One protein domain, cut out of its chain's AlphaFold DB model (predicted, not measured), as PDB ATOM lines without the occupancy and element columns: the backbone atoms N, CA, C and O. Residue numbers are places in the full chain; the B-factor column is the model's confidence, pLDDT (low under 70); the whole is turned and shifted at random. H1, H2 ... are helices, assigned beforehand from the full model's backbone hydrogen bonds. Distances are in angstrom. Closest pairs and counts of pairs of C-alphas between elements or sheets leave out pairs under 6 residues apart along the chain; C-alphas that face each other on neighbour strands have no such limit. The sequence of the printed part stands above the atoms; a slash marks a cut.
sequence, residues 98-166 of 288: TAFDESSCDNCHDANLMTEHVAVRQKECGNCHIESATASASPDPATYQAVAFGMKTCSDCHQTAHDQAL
ATOM      1  N   THR A  98     -80.454  45.694 -61.187       85.88
ATOM      2  CA  THR A  98     -79.964  44.485 -60.546       85.88
ATOM      3  C   THR A  98     -80.816  43.294 -60.970       85.88
ATOM      4  O   THR A  98     -81.949  43.436 -61.431       85.88
ATOM      5  N   ALA A  99     -80.248  42.100 -60.860       74.50
ATOM      6  CA  ALA A  99     -81.006  40.870 -60.994       74.50
ATOM      7  C   ALA A  99     -81.326  40.370 -59.589       74.50
ATOM      8  O   ALA A  99     -80.438  40.280 -58.741       74.50
ATOM      9  N   PHE A 100     -82.588  40.030 -59.339       75.12
ATOM     10  CA  PHE A 100     -82.905  39.227 -58.170       75.12
ATOM     11  C   PHE A 100     -82.424  37.800 -58.417       75.12
ATOM     12  O   PHE A 100     -82.802  37.187 -59.415       75.12
ATOM     13  N   ASP A 101     -81.638  37.262 -57.486       65.19
ATOM     14  CA  ASP A 101     -81.243  35.849 -57.518       65.19
ATOM     15  C   ASP A 101     -82.462  34.921 -57.356       65.19
ATOM     16  O   ASP A 101     -82.459  33.786 -57.827       65.19
ATOM     17  N   GLU A 102     -83.533  35.428 -56.735       70.00
ATOM     18  CA  GLU A 102     -84.778  34.712 -56.469       70.00
ATOM     19  C   GLU A 102     -85.992  35.520 -56.947       70.00
ATOM     20  O   GLU A 102     -86.229  36.644 -56.495       70.00
ATOM     21  N   SER A 103     -86.848  34.908 -57.772       73.44
ATOM     22  CA  SER A 103     -88.090  35.513 -58.297       73.44
ATOM     23  C   SER A 103     -89.184  35.723 -57.238       73.44
ATOM     24  O   SER A 103     -90.362  35.842 -57.554       73.44
ATOM     25  N   SER A 104     -88.847  35.607 -55.955       81.56
ATOM     26  CA  SER A 104     -89.760  35.931 -54.860       81.56
ATOM     27  C   SER A 104     -89.611  37.390 -54.435       81.56
ATOM     28  O   SER A 104     -90.599  37.993 -54.012       81.56
ATOM     29  N   CYS A 105     -88.416  37.968 -54.608       83.88
ATOM     30  CA  CYS A 105     -88.096  39.341 -54.231       83.88
ATOM     31  C   CYS A 105     -88.817  40.377 -55.107       83.88
ATOM     32  O   CYS A 105     -89.295  41.379 -54.580       83.88
ATOM     33  N   ASP A 106     -88.974  40.104 -56.405       86.06
ATOM     34  CA  ASP A 106     -89.600  41.004 -57.390       86.06
ATOM     35  C   ASP A 106     -91.100  41.263 -57.160       86.06
ATOM     36  O   ASP A 106     -91.660  42.230 -57.672       86.06
ATOM     37  N   ASN A 107     -91.763  40.442 -56.341       87.88
ATOM     38  CA  ASN A 107     -93.164  40.649 -55.971       87.88
ATOM     39  C   ASN A 107     -93.351  41.821 -55.000       87.88
ATOM     40  O   ASN A 107     -94.476  42.289 -54.812       87.88
ATOM     41  N   CYS A 108     -92.287  42.244 -54.313       89.56
ATOM     42  CA  CYS A 108     -92.347  43.280 -53.278       89.56
ATOM     43  C   CYS A 108     -91.262  44.350 -53.407       89.56
ATOM     44  O   CYS A 108     -91.440  45.433 -52.852       89.56
ATOM     45  N   HIS A 109     -90.168  44.059 -54.107       90.06
ATOM     46  CA  HIS A 109     -89.054  44.970 -54.321       90.06
ATOM     47  C   HIS A 109     -88.866  45.244 -55.805       90.06
ATOM     48  O   HIS A 109     -89.032  44.349 -56.635       90.06
ATOM     49  N   ASP A 110     -88.471  46.469 -56.133       91.38
ATOM     50  CA  ASP A 110     -88.094  46.812 -57.499       91.38
ATOM     51  C   ASP A 110     -86.669  46.324 -57.817       91.38
ATOM     52  O   ASP A 110     -85.755  46.444 -56.997       91.38
ATOM     53  N   ALA A 111     -86.480  45.755 -59.011       88.88
ATOM     54  CA  ALA A 111     -85.184  45.256 -59.481       88.88
ATOM     55  C   ALA A 111     -84.217  46.389 -59.860       88.88
ATOM     56  O   ALA A 111     -83.051  46.139 -60.149       88.88
ATOM     57  N   ASN A 112     -84.675  47.638 -59.881       90.56
ATOM     58  CA  ASN A 112     -83.824  48.798 -60.042       90.56
ATOM     59  C   ASN A 112     -83.553  49.445 -58.676       90.56
ATOM     60  O   ASN A 112     -84.470  49.881 -57.973       90.56
ATOM     61  N   LEU A 113     -82.272  49.552 -58.309       90.25
ATOM     62  CA  LEU A 113     -81.859  50.073 -57.003       90.25
ATOM     63  C   LEU A 113     -82.301  51.522 -56.776       90.25
ATOM     64  O   LEU A 113     -82.632  51.856 -55.641       90.25
ATOM     65  N   MET A 114     -82.339  52.366 -57.814       87.75
ATOM     66  CA  MET A 114     -82.861  53.730 -57.685       87.75
ATOM     67  C   MET A 114     -84.371  53.726 -57.474       87.75
ATOM     68  O   MET A 114     -84.856  54.436 -56.594       87.75
ATOM     69  N   THR A 115     -85.124  52.929 -58.232       88.38
ATOM     70  CA  THR A 115     -86.576  52.843 -58.035       88.38
ATOM     71  C   THR A 115     -86.901  52.357 -56.624       88.38
ATOM     72  O   THR A 115     -87.648  53.023 -55.908       88.38
ATOM     73  N   GLU A 116     -86.287  51.260 -56.175       91.31
ATOM     74  CA  GLU A 116     -86.516  50.737 -54.828       91.31
ATOM     75  C   GLU A 116     -86.055  51.740 -53.763       91.31
ATOM     76  O   GLU A 116     -86.846  52.182 -52.932       91.31
ATOM     77  N   HIS A 117     -84.789  52.156 -53.765       89.25
ATOM     78  CA  HIS A 117     -84.249  52.911 -52.636       89.25
ATOM     79  C   HIS A 117     -84.628  54.390 -52.671       89.25
ATOM     80  O   HIS A 117     -85.022  54.930 -51.640       89.25
ATOM     81  N   VAL A 118     -84.558  55.046 -53.829       85.31
ATOM     82  CA  VAL A 118     -84.841  56.484 -53.945       85.31
ATOM     83  C   VAL A 118     -86.343  56.717 -54.053       85.31
ATOM     84  O   VAL A 118     -86.917  57.412 -53.217       85.31
ATOM     85  N   ALA A 119     -87.019  56.101 -55.025       85.62
ATOM     86  CA  ALA A 119     -88.431  56.399 -55.266       85.62
ATOM     87  C   ALA A 119     -89.370  55.738 -54.241       85.62
ATOM     88  O   ALA A 119     -90.286  56.395 -53.743       85.62
ATOM     89  N   VAL A 120     -89.155  54.469 -53.877       88.69
ATOM     90  CA  VAL A 120     -90.039  53.756 -52.933       88.69
ATOM     91  C   VAL A 120     -89.625  53.998 -51.479       88.69
ATOM     92  O   VAL A 120     -90.477  54.312 -50.644       88.69
ATOM     93  N   ARG A 121     -88.331  53.883 -51.150       87.81
ATOM     94  CA  ARG A 121     -87.825  54.024 -49.767       87.81
ATOM     95  C   ARG A 121     -87.336  55.425 -49.398       87.81
ATOM     96  O   ARG A 121     -86.940  55.609 -48.245       87.81
ATOM     97  N   GLN A 122     -87.409  56.390 -50.318       86.69
ATOM     98  CA  GLN A 122     -87.089  57.803 -50.070       86.69
ATOM     99  C   GLN A 122     -85.666  57.995 -49.513       86.69
ATOM    100  O   GLN A 122     -85.453  58.712 -48.535       86.69
ATOM    101  N   LYS A 123     -84.696  57.281 -50.094       84.62
ATOM    102  CA  LYS A 123     -83.258  57.445 -49.842       84.62
ATOM    103  C   LYS A 123     -82.651  58.476 -50.785       84.62
ATOM    104  O   LYS A 123     -83.151  58.696 -51.881       84.62
ATOM    105  N   GLU A 124     -81.545  59.063 -50.355       81.88
ATOM    106  CA  GLU A 124     -80.750  60.022 -51.121       81.88
ATOM    107  C   GLU A 124     -79.546  59.315 -51.763       81.88
ATOM    108  O   GLU A 124     -79.064  58.299 -51.252       81.88
ATOM    109  N   CYS A 125     -79.008  59.861 -52.859       79.62
ATOM    110  CA  CYS A 125     -77.871  59.274 -53.585       79.62
ATOM    111  C   CYS A 125     -76.646  59.054 -52.681       79.62
ATOM    112  O   CYS A 125     -76.002  58.003 -52.739       79.62
ATOM    113  N   GLY A 126     -76.386  60.007 -51.778       77.06
ATOM    114  CA  GLY A 126     -75.294  59.947 -50.804       77.06
ATOM    115  C   GLY A 126     -75.426  58.836 -49.756       77.06
ATOM    116  O   GLY A 126     -74.462  58.557 -49.049       77.06
ATOM    117  N   ASN A 127     -76.576  58.154 -49.650       79.50
ATOM    118  CA  ASN A 127     -76.686  56.970 -48.794       79.50
ATOM    119  C   ASN A 127     -75.906  55.767 -49.351       79.50
ATOM    120  O   ASN A 127     -75.523  54.888 -48.576       79.50
ATOM    121  N   CYS A 128     -75.660  55.732 -50.664       80.88
ATOM    122  CA  CYS A 128     -74.922  54.661 -51.339       80.88
ATOM    123  C   CYS A 128     -73.608  55.168 -51.949       80.88
ATOM    124  O   CYS A 128     -72.568  54.542 -51.769       80.88
ATOM    125  N   HIS A 129     -73.639  56.312 -52.636       78.12
ATOM    126  CA  HIS A 129     -72.475  56.901 -53.296       78.12
ATOM    127  C   HIS A 129     -71.772  57.891 -52.368       78.12
ATOM    128  O   HIS A 129     -72.050  59.087 -52.390       78.12
ATOM    129  N   ILE A 130     -70.862  57.381 -51.540       71.81
ATOM    130  CA  ILE A 130     -69.989  58.212 -50.707       71.81
ATOM    131  C   ILE A 130     -68.589  58.294 -51.309       71.81
ATOM    132  O   ILE A 130     -68.056  57.299 -51.790       71.81
ATOM    133  N   GLU A 131     -67.984  59.481 -51.258       59.16
ATOM    134  CA  GLU A 131     -66.638  59.733 -51.796       59.16
ATOM    135  C   GLU A 131     -65.510  59.128 -50.937       59.16
ATOM    136  O   GLU A 131     -64.354  59.124 -51.346       59.16
ATOM    137  N   SER A 132     -65.820  58.640 -49.730       54.19
ATOM    138  CA  SER A 132     -64.880  57.942 -48.845       54.19
ATOM    139  C   SER A 132     -65.629  57.238 -47.715       54.19
ATOM    140  O   SER A 132     -66.565  57.818 -47.162       54.19
ATOM    141  N   ALA A 133     -65.142  56.071 -47.270       51.06
ATOM    142  CA  ALA A 133     -65.629  55.361 -46.076       51.06
ATOM    143  C   ALA A 133     -65.600  56.201 -44.776       51.06
ATOM    144  O   ALA A 133     -66.219  55.835 -43.776       51.06
ATOM    145  N   THR A 134     -64.876  57.325 -44.770       48.22
ATOM    146  CA  THR A 134     -64.791  58.261 -43.637       48.22
ATOM    147  C   THR A 134     -65.851  59.368 -43.668       48.22
ATOM    148  O   THR A 134     -66.051  60.051 -42.660       48.22
ATOM    149  N   ALA A 135     -66.555  59.542 -44.792       45.94
ATOM    150  CA  ALA A 135     -67.646  60.494 -44.924       45.94
ATOM    151  C   ALA A 135     -68.921  59.897 -44.314       45.94
ATOM    152  O   ALA A 135     -69.438  58.869 -44.745       45.94
ATOM    153  N   SER A 136     -69.442  60.572 -43.298       41.69
ATOM    154  CA  SER A 136     -70.564  60.210 -42.422       41.69
ATOM    155  C   SER A 136     -71.947  60.014 -43.089       41.69
ATOM    156  O   SER A 136     -72.961  60.158 -42.409       41.69
ATOM    157  N   ALA A 137     -72.022  59.720 -44.392       44.81
ATOM    158  CA  ALA A 137     -73.265  59.667 -45.173       44.81
ATOM    159  C   ALA A 137     -73.733  58.246 -45.563       44.81
ATOM    160  O   ALA A 137     -74.940  58.050 -45.732       44.81
ATOM    161  N   SER A 138     -72.847  57.237 -45.589       51.41
ATOM    162  CA  SER A 138     -73.261  55.824 -45.601       51.41
ATOM    163  C   SER A 138     -72.838  55.168 -44.285       51.41
ATOM    164  O   SER A 138     -71.650  54.941 -44.065       51.41
ATOM    165  N   PRO A 139     -73.776  54.891 -43.362       58.50
ATOM    166  CA  PRO A 139     -73.438  54.295 -42.074       58.50
ATOM    167  C   PRO A 139     -73.061  52.806 -42.173       58.50
ATOM    168  O   PRO A 139     -72.686  52.230 -41.152       58.50
ATOM    169  N   ASP A 140     -73.172  52.175 -43.352       78.88
ATOM    170  CA  ASP A 140     -72.909  50.746 -43.539       78.88
ATOM    171  C   ASP A 140     -71.686  50.487 -44.441       78.88
ATOM    172  O   ASP A 140     -71.765  50.633 -45.665       78.88
ATOM    173  N   PRO A 141     -70.564  50.025 -43.861       78.56
ATOM    174  CA  PRO A 141     -69.378  49.624 -44.604       78.56
ATOM    175  C   PRO A 141     -69.644  48.593 -45.709       78.56
ATOM    176  O   PRO A 141     -68.934  48.600 -46.706       78.56
ATOM    177  N   ALA A 142     -70.657  47.728 -45.586       82.62
ATOM    178  CA  ALA A 142     -71.001  46.786 -46.655       82.62
ATOM    179  C   ALA A 142     -71.508  47.500 -47.917       82.62
ATOM    180  O   ALA A 142     -71.120  47.131 -49.022       82.62
ATOM    181  N   THR A 143     -72.297  48.568 -47.754       86.31
ATOM    182  CA  THR A 143     -72.797  49.373 -48.882       86.31
ATOM    183  C   THR A 143     -71.641  50.048 -49.614       86.31
ATOM    184  O   THR A 143     -71.574  49.991 -50.841       86.31
ATOM    185  N   TYR A 144     -70.690  50.622 -48.869       83.38
ATOM    186  CA  TYR A 144     -69.499  51.233 -49.457       83.38
ATOM    187  C   TYR A 144     -68.692  50.241 -50.296       83.38
ATOM    188  O   TYR A 144     -68.372  50.507 -51.454       83.38
ATOM    189  N   GLN A 145     -68.409  49.070 -49.721       87.00
ATOM    190  CA  GLN A 145     -67.663  48.014 -50.398       87.00
ATOM    191  C   GLN A 145     -68.378  47.566 -51.672       87.00
ATOM    192  O   GLN A 145     -67.757  47.501 -52.731       87.00
ATOM    193  N   ALA A 146     -69.686  47.313 -51.600       89.56
ATOM    194  CA  ALA A 146     -70.468  46.910 -52.760       89.56
ATOM    195  C   ALA A 146     -70.371  47.941 -53.893       89.56
ATOM    196  O   ALA A 146     -70.021  47.581 -55.017       89.56
ATOM    197  N   VAL A 147     -70.574  49.228 -53.593       88.19
ATOM    198  CA  VAL A 147     -70.485  50.308 -54.588       88.19
ATOM    199  C   VAL A 147     -69.077  50.415 -55.172       88.19
ATOM    200  O   VAL A 147     -68.934  50.451 -56.395       88.19
ATOM    201  N   ALA A 148     -68.034  50.382 -54.339       87.44
ATOM    202  CA  ALA A 148     -66.646  50.438 -54.798       87.44
ATOM    203  C   ALA A 148     -66.287  49.258 -55.720       87.44
ATOM    204  O   ALA A 148     -65.547  49.409 -56.693       87.44
ATOM    205  N   PHE A 149     -66.834  48.069 -55.456       90.56
ATOM    206  CA  PHE A 149     -66.666  46.877 -56.289       90.56
ATOM    207  C   PHE A 149     -67.674  46.762 -57.446       90.56
ATOM    208  O   PHE A 149     -67.604  45.793 -58.206       90.56
ATOM    209  N   GLY A 150     -68.567  47.741 -57.631       89.31
ATOM    210  CA  GLY A 150     -69.586  47.736 -58.688       89.31
ATOM    211  C   GLY A 150     -70.643  46.640 -58.518       89.31
ATOM    212  O   GLY A 150     -71.255  46.200 -59.492       89.31
ATOM    213  N   MET A 151     -70.824  46.172 -57.288       89.88
ATOM    214  CA  MET A 151     -71.749  45.119 -56.902       89.88
ATOM    215  C   MET A 151     -73.141  45.705 -56.658       89.88
ATOM    216  O   MET A 151     -73.278  46.812 -56.140       89.88
ATOM    217  N   LYS A 152     -74.179  44.967 -57.056       88.94
ATOM    218  CA  LYS A 152     -75.566  45.464 -57.057       88.94
ATOM    219  C   LYS A 152     -76.572  44.450 -56.527       88.94
ATOM    220  O   LYS A 152     -77.768  44.743 -56.518       88.94
ATOM    221  N   THR A 153     -76.138  43.251 -56.137       88.44
ATOM    222  CA  THR A 153     -77.082  42.272 -55.591       88.44
ATOM    223  C   THR A 153     -77.483  42.698 -54.186       88.44
ATOM    224  O   THR A 153     -76.729  43.366 -53.472       88.44
ATOM    225  N   CYS A 154     -78.690  42.323 -53.770       88.00
ATOM    226  CA  CYS A 154     -79.230  42.749 -52.483       88.00
ATOM    227  C   CYS A 154     -78.326  42.312 -51.321       88.00
ATOM    228  O   CYS A 154     -78.142  43.072 -50.376       88.00
ATOM    229  N   SER A 155     -77.737  41.116 -51.412       88.31
ATOM    230  CA  SER A 155     -76.854  40.546 -50.391       88.31
ATOM    231  C   SER A 155     -75.497  41.234 -50.274       88.31
ATOM    232  O   SER A 155     -74.844  41.099 -49.241       88.31
ATOM    233  N   ASP A 156     -75.062  41.967 -51.302       88.94
ATOM    234  CA  ASP A 156     -73.776  42.667 -51.269       88.94
ATOM    235  C   ASP A 156     -73.820  43.870 -50.314       88.94
ATOM    236  O   ASP A 156     -72.837  44.150 -49.627       88.94
ATOM    237  N   CYS A 157     -74.984  44.523 -50.207       87.75
ATOM    238  CA  CYS A 157     -75.226  45.628 -49.275       87.75
ATOM    239  C   CYS A 157     -75.959  45.172 -48.005       87.75
ATOM    240  O   CYS A 157     -75.615  45.585 -46.900       87.75
ATOM    241  N   HIS A 158     -76.975  44.315 -48.134       86.56
ATOM    242  CA  HIS A 158     -77.799  43.863 -47.016       86.56
ATOM    243  C   HIS A 158     -77.326  42.509 -46.505       86.56
ATOM    244  O   HIS A 158     -77.440  41.499 -47.181       86.56
ATOM    245  N   GLN A 159     -76.873  42.468 -45.255       85.44
ATOM    246  CA  GLN A 159     -76.432  41.224 -44.608       85.44
ATOM    247  C   GLN A 159     -77.585  40.473 -43.929       85.44
ATOM    248  O   GLN A 159     -77.425  39.350 -43.450       85.44
ATOM    249  N   THR A 160     -78.764  41.090 -43.840       87.88
ATOM    250  CA  THR A 160     -79.967  40.478 -43.277       87.88
ATOM    251  C   THR A 160     -81.206  41.029 -43.972       87.88
ATOM    252  O   THR A 160     -81.341  42.242 -44.116       87.88
ATOM    253  N   ALA A 161     -82.124  40.146 -44.365       87.00
ATOM    254  CA  ALA A 161     -83.440  40.501 -44.885       87.00
ATOM    255  C   ALA A 161     -84.478  39.485 -44.404       87.00
ATOM    256  O   ALA A 161     -84.204  38.290 -44.396       87.00
ATOM    257  N   HIS A 162     -85.663  39.947 -43.995       89.06
ATOM    258  CA  HIS A 162     -86.741  39.075 -43.497       89.06
ATOM    259  C   HIS A 162     -86.279  38.089 -42.404       89.06
ATOM    260  O   HIS A 162     -86.643  36.915 -42.424       89.06
ATOM    261  N   ASP A 163     -85.433  38.563 -41.483       90.50
ATOM    262  CA  ASP A 163     -84.791  37.767 -40.424       90.50
ATOM    263  C   ASP A 163     -83.909  36.604 -40.928       90.50
ATOM    264  O   ASP A 163     -83.562  35.695 -40.173       90.50
ATOM    265  N   GLN A 164     -83.505  36.639 -42.200       88.12
ATOM    266  CA  GLN A 164     -82.580  35.692 -42.812       88.12
ATOM    267  C   GLN A 164     -81.240  36.361 -43.086       88.12
ATOM    268  O   GLN A 164     -81.179  37.483 -43.591       88.12
ATOM    269  N   ALA A 165     -80.159  35.654 -42.763       88.56
ATOM    270  CA  ALA A 165     -78.820  36.084 -43.131       88.56
ATOM    271  C   ALA A 165     -78.650  35.970 -44.648       88.56
ATOM    272  O   ALA A 165     -78.905  34.916 -45.230       88.56
ATOM    273  N   LEU A 166     -78.196  37.056 -45.261       87.62
ATOM    274  CA  LEU A 166     -77.812  37.085 -46.661       87.62
ATOM    275  C   LEU A 166     -76.292  37.005 -46.762       87.62
ATOM    276  O   LEU A 166     -75.569  37.492 -45.891       87.62
TER     277      LEU A 166
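AT A GLANCE: This is residues 98 to 166 of the 288 residues of an uncharacterized protein of Actinobacteria bacterium HGW-Actinobacteria-7 (UniProt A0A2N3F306). What is this shape? It has little regular structure: mostly loops, with three short helices, H1 by itself, then H2 and H3 packed as a pair. What is its make-up? The 69 printed residues hold H1, H2 and H3 in that order and no named strand; the class is all helix, with 20 residues in named elements. How compact is it? It is compact, with a radius of gyration of the C-alphas of 12.1 A, and spans 35 by 25 by 22 A.

HOW THE PARTS SIT: Where is H1, residues 113 to 120? It is apart from H2, residues 141 to 148, and from H3, residues 154 to 157. Do H2 and H3 meet? They touch; their closest C-alphas, those of Thr 143 and Cys 157, are 4.5 A apart. What of the helix backbones? Every O i to N i+4 pair is within hydrogen-bond range in H1 and H2; H3 is too short for such a pair.

IN THESE COORDINATES: Where does H1 begin? C-alpha 113 is at (-81.859, 50.073, -57.003), and H1 is 9.9 A long. How long are the others? H2 measures 10.6 A and H3 5.9 A, ending at C-alpha 157, (-75.226, 45.628, -49.275).

THE WHOLE: How large is it? The C-alphas farthest apart, those of Ser 103 and Thr 134, are 35.7 A apart. Is there a cut or a long link? The printed part has no cut; H1 to H2 is a long link of 20 residues. Where is confidence low? Residue 101 and residues 131 to 139 have pLDDT under 70.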